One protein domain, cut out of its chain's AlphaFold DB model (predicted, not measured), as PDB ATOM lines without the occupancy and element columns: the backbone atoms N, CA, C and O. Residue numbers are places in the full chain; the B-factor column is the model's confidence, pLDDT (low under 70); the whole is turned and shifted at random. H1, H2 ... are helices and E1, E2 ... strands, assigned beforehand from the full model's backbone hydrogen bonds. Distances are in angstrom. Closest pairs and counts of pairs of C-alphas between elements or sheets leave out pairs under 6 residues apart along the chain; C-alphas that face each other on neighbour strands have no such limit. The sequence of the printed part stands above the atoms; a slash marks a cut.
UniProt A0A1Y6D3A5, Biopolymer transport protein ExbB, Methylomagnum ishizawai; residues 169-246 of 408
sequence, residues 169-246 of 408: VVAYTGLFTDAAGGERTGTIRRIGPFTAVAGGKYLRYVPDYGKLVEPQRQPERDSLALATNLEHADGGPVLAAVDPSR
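This is residues 169 to 246 of the 408 residues of the protein "Biopolymer transport protein ExbB" of Methylomagnum ishizawai (UniProt A0A1Y6D3A5). A small closed barrel of five strands, E1 to E5, has one helix, H1, packed across its outside. The long strands E1 and E2 bend sharply as they run round the barrel, and after H1 comes a stretch with no named element, residues 232 to 246. The 78 printed residues hold five named strands, then one named helix, a mixed class; round the ring run E1 E2 E3 E4 E5 and back to E1, antiparallel but for parallel E5 and E1. The whole is compact, with a radius of gyration of the C-alphas of 11.7 A and spans of 33 by 25 by 21 A.

E1, residues 169 to 177, bends by 78 degrees at residue 173. It forms a hairpin with E2, residues 183 to 191, which bends by 72 degrees at residue 186; N 172 and O 188 are within hydrogen-bond range at 3.0 A. E2 and E3, residues 195 to 198, form the next hairpin, with N 189 and O 197 at 2.9 A. E4, residues 201 to 206, forms a hairpin with E3, N 203 and O 196 at 2.9 A, and another with E5, residues 211 to 213, N 204 and O 213 at 2.8 A. E1 to E5 are a meander, each strand the antiparallel neighbour of the one before. Parallel E5 and E1 close the barrel, N 177 and O 212 at 2.8 A. H1, residues 221 to 231, is on the barrel, outside it, at a height over the sheet of 9.1 A. It runs across the strands, at 79 degrees to E3 on the local plane; the closest C-alphas of H1 and E3, Ala 227 and Val 197, are 6.0 A apart. In H1 every O i to N i+4 pair is within hydrogen-bond range.

E1 begins at C-alpha 169 (188.134, 214.246, 357.897) and spans 21.3 A; E2 spans 21.9 A, E3 10.5 A, E4 16.0 A and E5 6.4 A. H1 spans 15.3 A and ends at C-alpha 231 (187.148, 209.858, 348.594).

The C-alphas farthest apart, of Asp 208 and Gly 236, are 35.1 A apart. The printed part has no cut, no link is long, and no printed residue is under 70 in pLDDT.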
ATOM      1  N   VAL A 169     188.053 214.843 359.228       93.38
ATOM      2  CA  VAL A 169     188.134 214.246 357.897       93.38
ATOM      3  C   VAL A 169     188.638 215.320 356.942       93.38
ATOM      4  O   VAL A 169     187.999 216.358 356.785       93.38
ATOM      5  N   VAL A 170     189.798 215.099 356.331       94.06
ATOM      6  CA  VAL A 170     190.456 216.093 355.471       94.06
ATOM      7  C   VAL A 170     190.749 215.509 354.099       94.06
ATOM      8  O   VAL A 170     191.069 214.329 353.985       94.06
ATOM      9  N   ALA A 171     190.646 216.334 353.055       93.88
ATOM     10  CA  ALA A 171     191.300 216.072 351.774       93.88
ATOM     11  C   ALA A 171     192.515 216.984 351.648       93.88
ATOM     12  O   ALA A 171     192.418 218.180 351.920       93.88
ATOM     13  N   TYR A 172     193.637 216.428 351.215       94.69
ATOM     14  CA  TYR A 172     194.830 217.193 350.883       94.69
ATOM     15  C   TYR A 172     195.571 216.525 349.727       94.69
ATOM     16  O   TYR A 172     195.468 215.318 349.520       94.69
ATOM     17  N   THR A 173     196.316 217.309 348.956       95.00
ATOM     18  CA  THR A 173     197.199 216.767 347.921       95.00
ATOM     19  C   THR A 173     198.495 216.300 348.572       95.00
ATOM     20  O   THR A 173     199.134 217.067 349.290       95.00
ATOM     21  N   GLY A 174     198.878 215.048 348.333       92.94
ATOM     22  CA  GLY A 174     200.064 214.447 348.935       92.94
ATOM     23  C   GLY A 174     200.725 213.408 348.037       92.94
ATOM     24  O   GLY A 174     200.153 212.962 347.040       92.94
ATOM     25  N   LEU A 175     201.950 213.039 348.407       92.75
ATOM     26  CA  LEU A 175     202.712 211.967 347.775       92.75
ATOM     27  C   LEU A 175     202.387 210.631 348.447       92.75
ATOM     28  O   LEU A 175     202.360 210.536 349.676       92.75
ATOM     29  N   PHE A 176     202.189 209.597 347.639       93.31
ATOM     30  CA  PHE A 176     202.092 208.217 348.096       93.31
ATOM     31  C   PHE A 176     202.789 207.278 347.111       93.31
ATOM     32  O   PHE A 176     202.917 207.575 345.924       93.31
ATOM     33  N   THR A 177     203.262 206.142 347.602       92.12
ATOM     34  CA  THR A 177     203.885 205.101 346.784       92.12
ATOM     35  C   THR A 177     202.818 204.112 346.324       92.12
ATOM     36  O   THR A 177     202.041 203.623 347.138       92.12
ATOM     37  N   ASP A 178     202.759 203.825 345.027       87.94
ATOM     38  CA  ASP A 178     201.852 202.829 344.459       87.94
ATOM     39  C   ASP A 178     202.321 201.386 344.736       87.94
ATOM     40  O   ASP A 178     203.438 201.146 345.200       87.94
ATOM     41  N   ALA A 179     201.484 200.396 344.409       84.00
ATOM     42  CA  ALA A 179     201.838 198.983 344.564       84.00
ATOM     43  C   ALA A 179     203.025 198.541 343.676       84.00
ATOM     44  O   ALA A 179     203.648 197.520 343.935       84.00
ATOM     45  N   ALA A 180     203.394 199.293 342.638       80.56
ATOM     46  CA  ALA A 180     204.581 199.008 341.829       80.56
ATOM     47  C   ALA A 180     205.869 199.625 342.417       80.56
ATOM     48  O   ALA A 180     206.952 199.404 341.876       80.56
ATOM     49  N   GLY A 181     205.769 200.380 343.519       80.94
ATOM     50  CA  GLY A 181     206.881 201.108 344.132       80.94
ATOM     51  C   GLY A 181     207.133 202.498 343.534       80.94
ATOM     52  O   GLY A 181     208.113 203.143 343.898       80.94
ATOM     53  N   GLY A 182     206.278 202.973 342.625       87.50
ATOM     54  CA  GLY A 182     206.361 204.300 342.018       87.50
ATOM     55  C   GLY A 182     205.729 205.381 342.895       87.50
ATOM     56  O   GLY A 182     204.652 205.190 343.456       87.50
ATOM     57  N   GLU A 183     206.371 206.544 343.007       91.19
ATOM     58  CA  GLU A 183     205.794 207.689 343.719       91.19
ATOM     59  C   GLU A 183     204.764 208.414 342.851       91.19
ATOM     60  O   GLU A 183     205.034 208.792 341.709       91.19
ATOM     61  N   ARG A 184     203.572 208.632 343.406       91.94
ATOM     62  CA  ARG A 184     202.474 209.356 342.769       91.94
ATOM     63  C   ARG A 184     202.024 210.499 343.657       91.94
ATOM     64  O   ARG A 184     201.985 210.384 344.878       91.94
ATOM     65  N   THR A 185     201.655 211.605 343.026       93.62
ATOM     66  CA  THR A 185     200.941 212.692 343.699       93.62
ATOM     67  C   THR A 185     199.455 212.529 343.427       93.62
ATOM     68  O   THR A 185     199.060 212.316 342.281       93.62
ATOM     69  N   GLY A 186     198.628 212.639 344.460       92.44
ATOM     70  CA  GLY A 186     197.180 212.581 344.310       92.44
ATOM     71  C   GLY A 186     196.445 213.213 345.480       92.44
ATOM     72  O   GLY A 186     197.051 213.669 346.452       92.44
ATOM     73  N   THR A 187     195.123 213.259 345.366       94.62
ATOM     74  CA  THR A 187     194.247 213.707 346.447       94.62
ATOM     75  C   THR A 187     194.079 212.575 347.447       94.62
ATOM     76  O   THR A 187     193.593 211.502 347.103       94.62
ATOM     77  N   ILE A 188     194.488 212.819 348.687       95.38
ATOM     78  CA  ILE A 188     194.397 211.873 349.791       95.38
ATOM     79  C   ILE A 188     193.272 212.336 350.705       95.38
ATOM     80  O   ILE A 188     193.293 213.469 351.195       95.38
ATOM     81  N   ARG A 189     192.301 211.457 350.960       95.00
ATOM     82  CA  ARG A 189     191.281 211.674 351.988       95.00
ATOM     83  C   ARG A 189     191.657 210.891 353.240       95.00
ATOM     84  O   ARG A 189     191.847 209.680 353.184       95.00
ATOM     85  N   ARG A 190     191.767 211.582 354.373       94.06
ATOM     86  CA  ARG A 190     192.179 211.017 355.663       94.06
ATOM     87  C   ARG A 190     191.092 211.222 356.714       94.06
ATOM     88  O   ARG A 190     190.549 212.319 356.812       94.06
ATOM     89  N   ILE A 191     190.832 210.197 357.521       94.06
ATOM     90  CA  ILE A 191     190.016 210.245 358.740       94.06
ATOM     91  C   ILE A 191     190.959 210.112 359.935       94.06
ATOM     92  O   ILE A 191     191.459 209.017 360.211       94.06
ATOM     93  N   GLY A 192     191.205 211.218 360.640       93.94
ATOM     94  CA  GLY A 192     192.046 211.222 361.835       93.94
ATOM     95  C   GLY A 192     193.401 210.528 361.617       93.94
ATOM     96  O   GLY A 192     193.970 210.630 360.526       93.94
ATOM     97  N   PRO A 193     193.925 209.801 362.614       92.94
ATOM     98  CA  PRO A 193     195.080 208.921 362.460       92.94
ATOM     99  C   PRO A 193     194.701 207.496 362.011       92.94
ATOM    100  O   PRO A 193     195.520 206.593 362.148       92.94
ATOM    101  N   PHE A 194     193.468 207.254 361.553       92.62
ATOM    102  CA  PHE A 194     192.919 205.897 361.429       92.62
ATOM    103  C   PHE A 194     192.931 205.367 360.001       92.62
ATOM    104  O   PHE A 194     193.205 204.196 359.760       92.62
ATOM    105  N   THR A 195     192.572 206.198 359.025       93.31
ATOM    106  CA  THR A 195     192.349 205.715 357.658       93.31
ATOM    107  C   THR A 195     192.727 206.783 356.653       93.31
ATOM    108  O   THR A 195     192.366 207.945 356.820       93.31
ATOM    109  N   ALA A 196     193.443 206.387 355.604       94.38
ATOM    110  CA  ALA A 196     193.744 207.226 354.454       94.38
ATOM    111  C   ALA A 196     193.389 206.479 353.168       94.38
ATOM    112  O   ALA A 196     193.630 205.275 353.061       94.38
ATOM    113  N   VAL A 197     192.814 207.194 352.203       94.88
ATOM    114  CA  VAL A 197     192.430 206.655 350.896       94.88
ATOM    115  C   VAL A 197     192.846 207.592 349.769       94.88
ATOM    116  O   VAL A 197     192.855 208.812 349.945       94.88
ATOM    117  N   ALA A 198     193.180 207.015 348.618       94.69
ATOM    118  CA  ALA A 198     193.403 207.730 347.364       94.69
ATOM    119  C   ALA A 198     193.114 206.804 346.175       94.69
ATOM    120  O   ALA A 198     193.482 205.627 346.204       94.69
ATOM    121  N   GLY A 199     192.467 207.315 345.126       90.75
ATOM    122  CA  GLY A 199     192.168 206.545 343.915       90.75
ATOM    123  C   GLY A 199     191.313 205.298 344.172       90.75
ATOM    124  O   GLY A 199     191.551 204.253 343.567       90.75
ATOM    125  N   GLY A 200     190.370 205.382 345.110       90.81
ATOM    126  CA  GLY A 200     189.450 204.321 345.515       90.81
ATOM    127  C   GLY A 200     190.080 203.228 346.377       90.81
ATOM    128  O   GLY A 200     189.445 202.203 346.617       90.81
ATOM    129  N   LYS A 201     191.324 203.412 346.833       92.44
ATOM    130  CA  LYS A 201     192.108 202.399 347.550       92.44
ATOM    131  C   LYS A 201     192.559 202.889 348.917       92.44
ATOM    132  O   LYS A 201     192.728 204.088 349.125       92.44
ATOM    133  N   TYR A 202     192.795 201.950 349.829       93.00
ATOM    134  CA  TYR A 202     193.375 202.247 351.135       93.00
ATOM    135  C   TYR A 202     194.883 202.445 351.031       93.00
ATOM    136  O   TYR A 202     195.573 201.718 350.311       93.00
ATOM    137  N   LEU A 203     195.379 203.410 351.797       92.31
ATOM    138  CA  LEU A 203     196.791 203.698 351.981       92.31
ATOM    139  C   LEU A 203     197.210 203.347 353.409       92.31
ATOM    140  O   LEU A 203     196.458 203.556 354.363       92.31
ATOM    141  N   ARG A 204     198.442 202.868 353.555       90.25
ATOM    142  CA  ARG A 204     199.096 202.607 354.838       90.25
ATOM    143  C   ARG A 204     200.230 203.597 355.038       90.25
ATOM    144  O   ARG A 204     200.974 203.881 354.107       90.25
ATOM    145  N   TYR A 205     200.387 204.108 356.249       90.44
ATOM    146  CA  TYR A 205     201.540 204.933 356.584       90.44
ATOM    147  C   TYR A 205     202.714 204.057 357.023       90.44
ATOM    148  O   TYR A 205     202.539 203.130 357.813       90.44
ATOM    149  N   VAL A 206     203.900 204.334 356.486       88.62
ATOM    150  CA  VAL A 206     205.139 203.627 356.820       88.62
ATOM    151  C   VAL A 206     206.070 204.594 357.552       88.62
ATOM    152  O   VAL A 206     206.649 205.469 356.898       88.62
ATOM    153  N   PRO A 207     206.229 204.452 358.884       85.81
ATOM    154  CA  PRO A 207     207.034 205.359 359.702       85.81
ATOM    155  C   PRO A 207     208.482 205.503 359.226       85.81
ATOM    156  O   PRO A 207     208.987 206.621 359.174       85.81
ATOM    157  N   ASP A 208     209.110 204.403 358.794       83.50
ATOM    158  CA  ASP A 208     210.520 204.365 358.368       83.50
ATOM    159  C   ASP A 208     210.836 205.327 357.215       83.50
ATOM    160  O   ASP A 208     211.936 205.870 357.131       83.50
ATOM    161  N   TYR A 209     209.864 205.551 356.329       81.50
ATOM    162  CA  TYR A 209     210.010 206.437 355.172       81.50
ATOM    163  C   TYR A 209     209.217 207.738 355.314       81.50
ATOM    164  O   TYR A 209     209.357 208.622 354.470       81.50
ATOM    165  N   GLY A 210     208.363 207.853 356.336       84.19
ATOM    166  CA  GLY A 210     207.447 208.978 356.517       84.19
ATOM    167  C   GLY A 210     206.447 209.145 355.369       84.19
ATOM    168  O   GLY A 210     206.061 210.270 355.052       84.19
ATOM    169  N   LYS A 211     206.059 208.049 354.704       88.75
ATOM    170  CA  LYS A 211     205.254 208.070 353.470       88.75
ATOM    171  C   LYS A 211     204.022 207.182 353.564       88.75
ATOM    172  O   LYS A 211     203.998 206.193 354.294       88.75
ATOM    173  N   LEU A 212     203.006 207.540 352.784       92.50
ATOM    174  CA  LEU A 212     201.854 206.683 352.524       92.50
ATOM    175  C   LEU A 212     202.175 205.722 351.382       92.50
ATOM    176  O   LEU A 212     202.773 206.118 350.386       92.50
ATOM    177  N   VAL A 213     201.769 204.469 351.526       90.69
ATOM    178  CA  VAL A 213     202.033 203.385 350.581       90.69
ATOM    179  C   VAL A 213     200.729 202.645 350.318       90.69
ATOM    180  O   VAL A 213     199.993 202.326 351.250       90.69
ATOM    181  N   GLU A 214     200.441 202.372 349.052       90.88
ATOM    182  CA  GLU A 214     199.363 201.484 348.629       90.88
ATOM    183  C   GLU A 214     199.778 200.026 348.899       90.88
ATOM    184  O   GLU A 214     200.760 199.553 348.317       90.88
ATOM    185  N   PRO A 215     199.058 199.280 349.758       85.19
ATOM    186  CA  PRO A 215     199.316 197.859 349.948       85.19
ATOM    187  C   PRO A 215     199.193 197.071 348.638       85.19
ATOM    188  O   PRO A 215     198.281 197.310 347.844       85.19
ATOM    189  N   GLN A 216     200.067 196.072 348.456       80.81
ATOM    190  CA  GLN A 216     200.097 195.189 347.275       80.81
ATOM    191  C   GLN A 216     198.758 194.498 347.000       80.81
ATOM    192  O   GLN A 216     198.411 194.199 345.858       80.81
ATOM    193  N   ARG A 217     197.998 194.220 348.060       82.25
ATOM    194  CA  ARG A 217     196.654 193.661 347.974       82.25
ATOM    195  C   ARG A 217     195.704 194.526 348.771       82.25
ATOM    196  O   ARG A 217     195.988 194.906 349.901       82.25
ATOM    197  N   GLN A 218     194.564 194.808 348.164       86.12
ATOM    198  CA  GLN A 218     193.503 195.577 348.788       86.12
ATOM    199  C   GLN A 218     192.458 194.649 349.431       86.12
ATOM    200  O   GLN A 218     192.319 193.496 349.002       86.12
ATOM    201  N   PRO A 219     191.708 195.149 350.430       83.31
ATOM    202  CA  PRO A 219     190.577 194.442 351.028       83.31
ATOM    203  C   PRO A 219     189.474 194.058 350.021       83.31
ATOM    204  O   PRO A 219     189.489 194.466 348.859       83.31
ATOM    205  N   GLU A 220     188.485 193.284 350.487       80.62
ATOM    206  CA  GLU A 220     187.330 192.850 349.685       80.62
ATOM    207  C   GLU A 220     186.586 194.032 349.021       80.62
ATOM    208  O   GLU A 220     186.654 195.179 349.473       80.62
ATOM    209  N   ARG A 221     185.839 193.743 347.943       81.88
ATOM    210  CA  ARG A 221     185.138 194.761 347.132       81.88
ATOM    211  C   ARG A 221     184.254 195.697 347.955       81.88
ATOM    212  O   ARG A 221     184.236 196.891 347.676       81.88
ATOM    213  N   ASP A 222     183.577 195.178 348.974       83.44
ATOM    214  CA  ASP A 222     182.701 195.975 349.838       83.44
ATOM    215  C   ASP A 222     183.495 197.048 350.598       83.44
ATOM    216  O   ASP A 222     183.084 198.203 350.668       83.44
ATOM    217  N   SER A 223     184.689 196.708 351.087       86.69
ATOM    218  CA  SER A 223     185.585 197.662 351.744       86.69
ATOM    219  C   SER A 223     186.153 198.689 350.761       86.69
ATOM    220  O   SER A 223     186.298 199.855 351.124       86.69
ATOM    221  N   LEU A 224     186.455 198.297 349.519       89.50
ATOM    222  CA  LEU A 224     186.890 199.231 348.468       89.50
ATOM    223  C   LEU A 224     185.783 200.216 348.065       89.50
ATOM    224  O   LEU A 224     186.062 201.384 347.786       89.50
ATOM    225  N   ALA A 225     184.520 199.786 348.097       89.38
ATOM    226  CA  ALA A 225     183.389 200.689 347.907       89.38
ATOM    227  C   ALA A 225     183.347 201.764 349.009       89.38
ATOM    228  O   ALA A 225     183.153 202.938 348.704       89.38
ATOM    229  N   LEU A 226     183.630 201.404 350.268       91.38
ATOM    230  CA  LEU A 226     183.743 202.377 351.367       91.38
ATOM    231  C   LEU A 226     184.901 203.367 351.163       91.38
ATOM    232  O   LEU A 226     184.738 204.552 351.451       91.38
ATOM    233  N   ALA A 227     186.043 202.914 350.635       92.00
ATOM    234  CA  ALA A 227     187.162 203.803 350.307       92.00
ATOM    235  C   ALA A 227     186.784 204.807 349.209       92.00
ATOM    236  O   ALA A 227     187.053 206.001 349.333       92.00
ATOM    237  N   THR A 228     186.095 204.331 348.171       91.44
ATOM    238  CA  THR A 228     185.610 205.172 347.069       91.44
ATOM    239  C   THR A 228     184.571 206.187 347.556       91.44
ATOM    240  O   THR A 228     184.630 207.355 347.178       91.44
ATOM    241  N   ASN A 229     183.654 205.772 348.437       90.50
ATOM    242  CA  ASN A 229     182.662 206.661 349.043       90.50
ATOM    243  C   ASN A 229     183.328 207.767 349.871       90.50
ATOM    244  O   ASN A 229     182.937 208.928 349.777       90.50
ATOM    245  N   LEU A 230     184.341 207.412 350.668       90.88
ATOM    246  CA  LEU A 230     185.094 208.365 351.479       90.88
ATOM    247  C   LEU A 230     185.832 209.398 350.615       90.88
ATOM    248  O   LEU A 230     185.840 210.588 350.939       90.88
ATOM    249  N   GLU A 231     186.436 208.965 349.510       90.44
ATOM    250  CA  GLU A 231     187.148 209.858 348.594       90.44
ATOM    251  C   GLU A 231     186.221 210.930 347.997       90.44
ATOM    252  O   GLU A 231     186.559 212.113 348.032       90.44
ATOM    253  N   HIS A 232     185.017 210.541 347.565       87.75
ATOM    254  CA  HIS A 232     184.020 211.428 346.947       87.75
ATOM    255  C   HIS A 232     183.081 212.121 347.957       87.75
ATOM    256  O   HIS A 232     182.043 212.657 347.581       87.75
ATOM    257  N   ALA A 233     183.391 212.078 349.255       85.44
ATOM    258  CA  ALA A 233     182.498 212.589 350.294       85.44
ATOM    259  C   ALA A 233     182.404 214.131 350.309       85.44
ATOM    260  O   ALA A 233     183.284 214.795 350.848       85.44
ATOM    261  N   ASP A 234     181.309 214.718 349.830       81.44
ATOM    262  CA  ASP A 234     181.128 216.182 349.777       81.44
ATOM    263  C   ASP A 234     180.332 216.748 350.972       81.44
ATOM    264  O   ASP A 234     179.308 217.411 350.827       81.44
ATOM    265  N   GLY A 235     180.798 216.469 352.196       77.19
ATOM    266  CA  GLY A 235     180.310 217.108 353.433       77.19
ATOM    267  C   GLY A 235     179.049 216.506 354.073       77.19
ATOM    268  O   GLY A 235     178.716 216.861 355.202       77.19
ATOM    269  N   GLY A 236     178.373 215.573 353.400       83.75
ATOM    270  CA  GLY A 236     177.302 214.760 353.987       83.75
ATOM    271  C   GLY A 236     177.824 213.587 354.837       83.75
ATOM    272  O   GLY A 236     179.009 213.254 354.774       83.75
ATOM    273  N   PRO A 237     176.958 212.925 355.627       85.44
ATOM    274  CA  PRO A 237     177.328 211.702 356.331       85.44
ATOM    275  C   PRO A 237     177.636 210.590 355.323       85.44
ATOM    276  O   PRO A 237     176.785 210.212 354.518       85.44
ATOM    277  N   VAL A 238     178.853 210.054 355.384       88.88
ATOM    278  CA  VAL A 238     179.315 208.964 354.522       88.88
ATOM    279  C   VAL A 238     179.715 207.775 355.380       88.88
ATOM    280  O   VAL A 238     180.397 207.923 356.394       88.88
ATOM    281  N   LEU A 239     179.293 206.581 354.966       88.31
ATOM    282  CA  LEU A 239     179.763 205.342 355.569       88.31
ATOM    283  C   LEU A 239     181.206 205.094 355.116       88.31
ATOM    284  O   LEU A 239     181.462 204.902 353.928       88.31
ATOM    285  N   ALA A 240     182.131 205.085 356.069       89.19
ATOM    286  CA  ALA A 240     183.547 204.844 355.833       89.19
ATOM    287  C   ALA A 240     184.089 203.823 356.838       89.19
ATOM    288  O   ALA A 240     183.596 203.718 357.963       89.19
ATOM    289  N   ALA A 241     185.109 203.072 356.428       87.50
ATOM    290  CA  ALA A 241     185.844 202.211 357.342       87.50
ATOM    291  C   ALA A 241     186.775 203.059 358.221       87.50
ATOM    292  O   ALA A 241     187.411 203.995 357.737       87.50
ATOM    293  N   VAL A 242     186.860 202.705 359.502       89.44
ATOM    294  CA  VAL A 242     187.828 203.260 360.450       89.44
ATOM    295  C   VAL A 242     188.700 202.103 360.914       89.44
ATOM    296  O   VAL A 242     188.171 201.104 361.400       89.44
ATOM    297  N   ASP A 243     190.015 202.239 360.758       87.75
ATOM    298  CA  ASP A 243     190.998 201.253 361.211       87.75
ATOM    299  C   ASP A 243     191.803 201.783 362.416       87.75
ATOM    300  O   ASP A 243     192.767 202.534 362.249       87.75
ATOM    301  N   PRO A 244     191.458 201.383 363.654       86.50
ATOM    302  CA  PRO A 244     192.220 201.755 364.845       86.50
ATOM    303  C   PRO A 244     193.625 201.142 364.892       86.50
ATOM    304  O   PRO A 244     194.459 201.599 365.667       86.50
ATOM    305  N   SER A 245     193.888 200.102 364.093       84.38
ATOM    306  CA  SER A 245     195.156 199.366 364.083       84.38
ATOM    307  C   SER A 245     196.234 200.001 363.203       84.38
ATOM    308  O   SER A 245     197.318 199.438 363.071       84.38
ATOM    309  N   ARG A 246     195.949 201.164 362.594       78.50
ATOM    310  CA  ARG A 246     196.892 201.925 361.757       78.50
ATOM    311  C   ARG A 246     197.454 201.111 360.578       78.50
ATOM    312  O   ARG A 246     198.598 201.304 360.171       78.50
TER     313      ARG A 246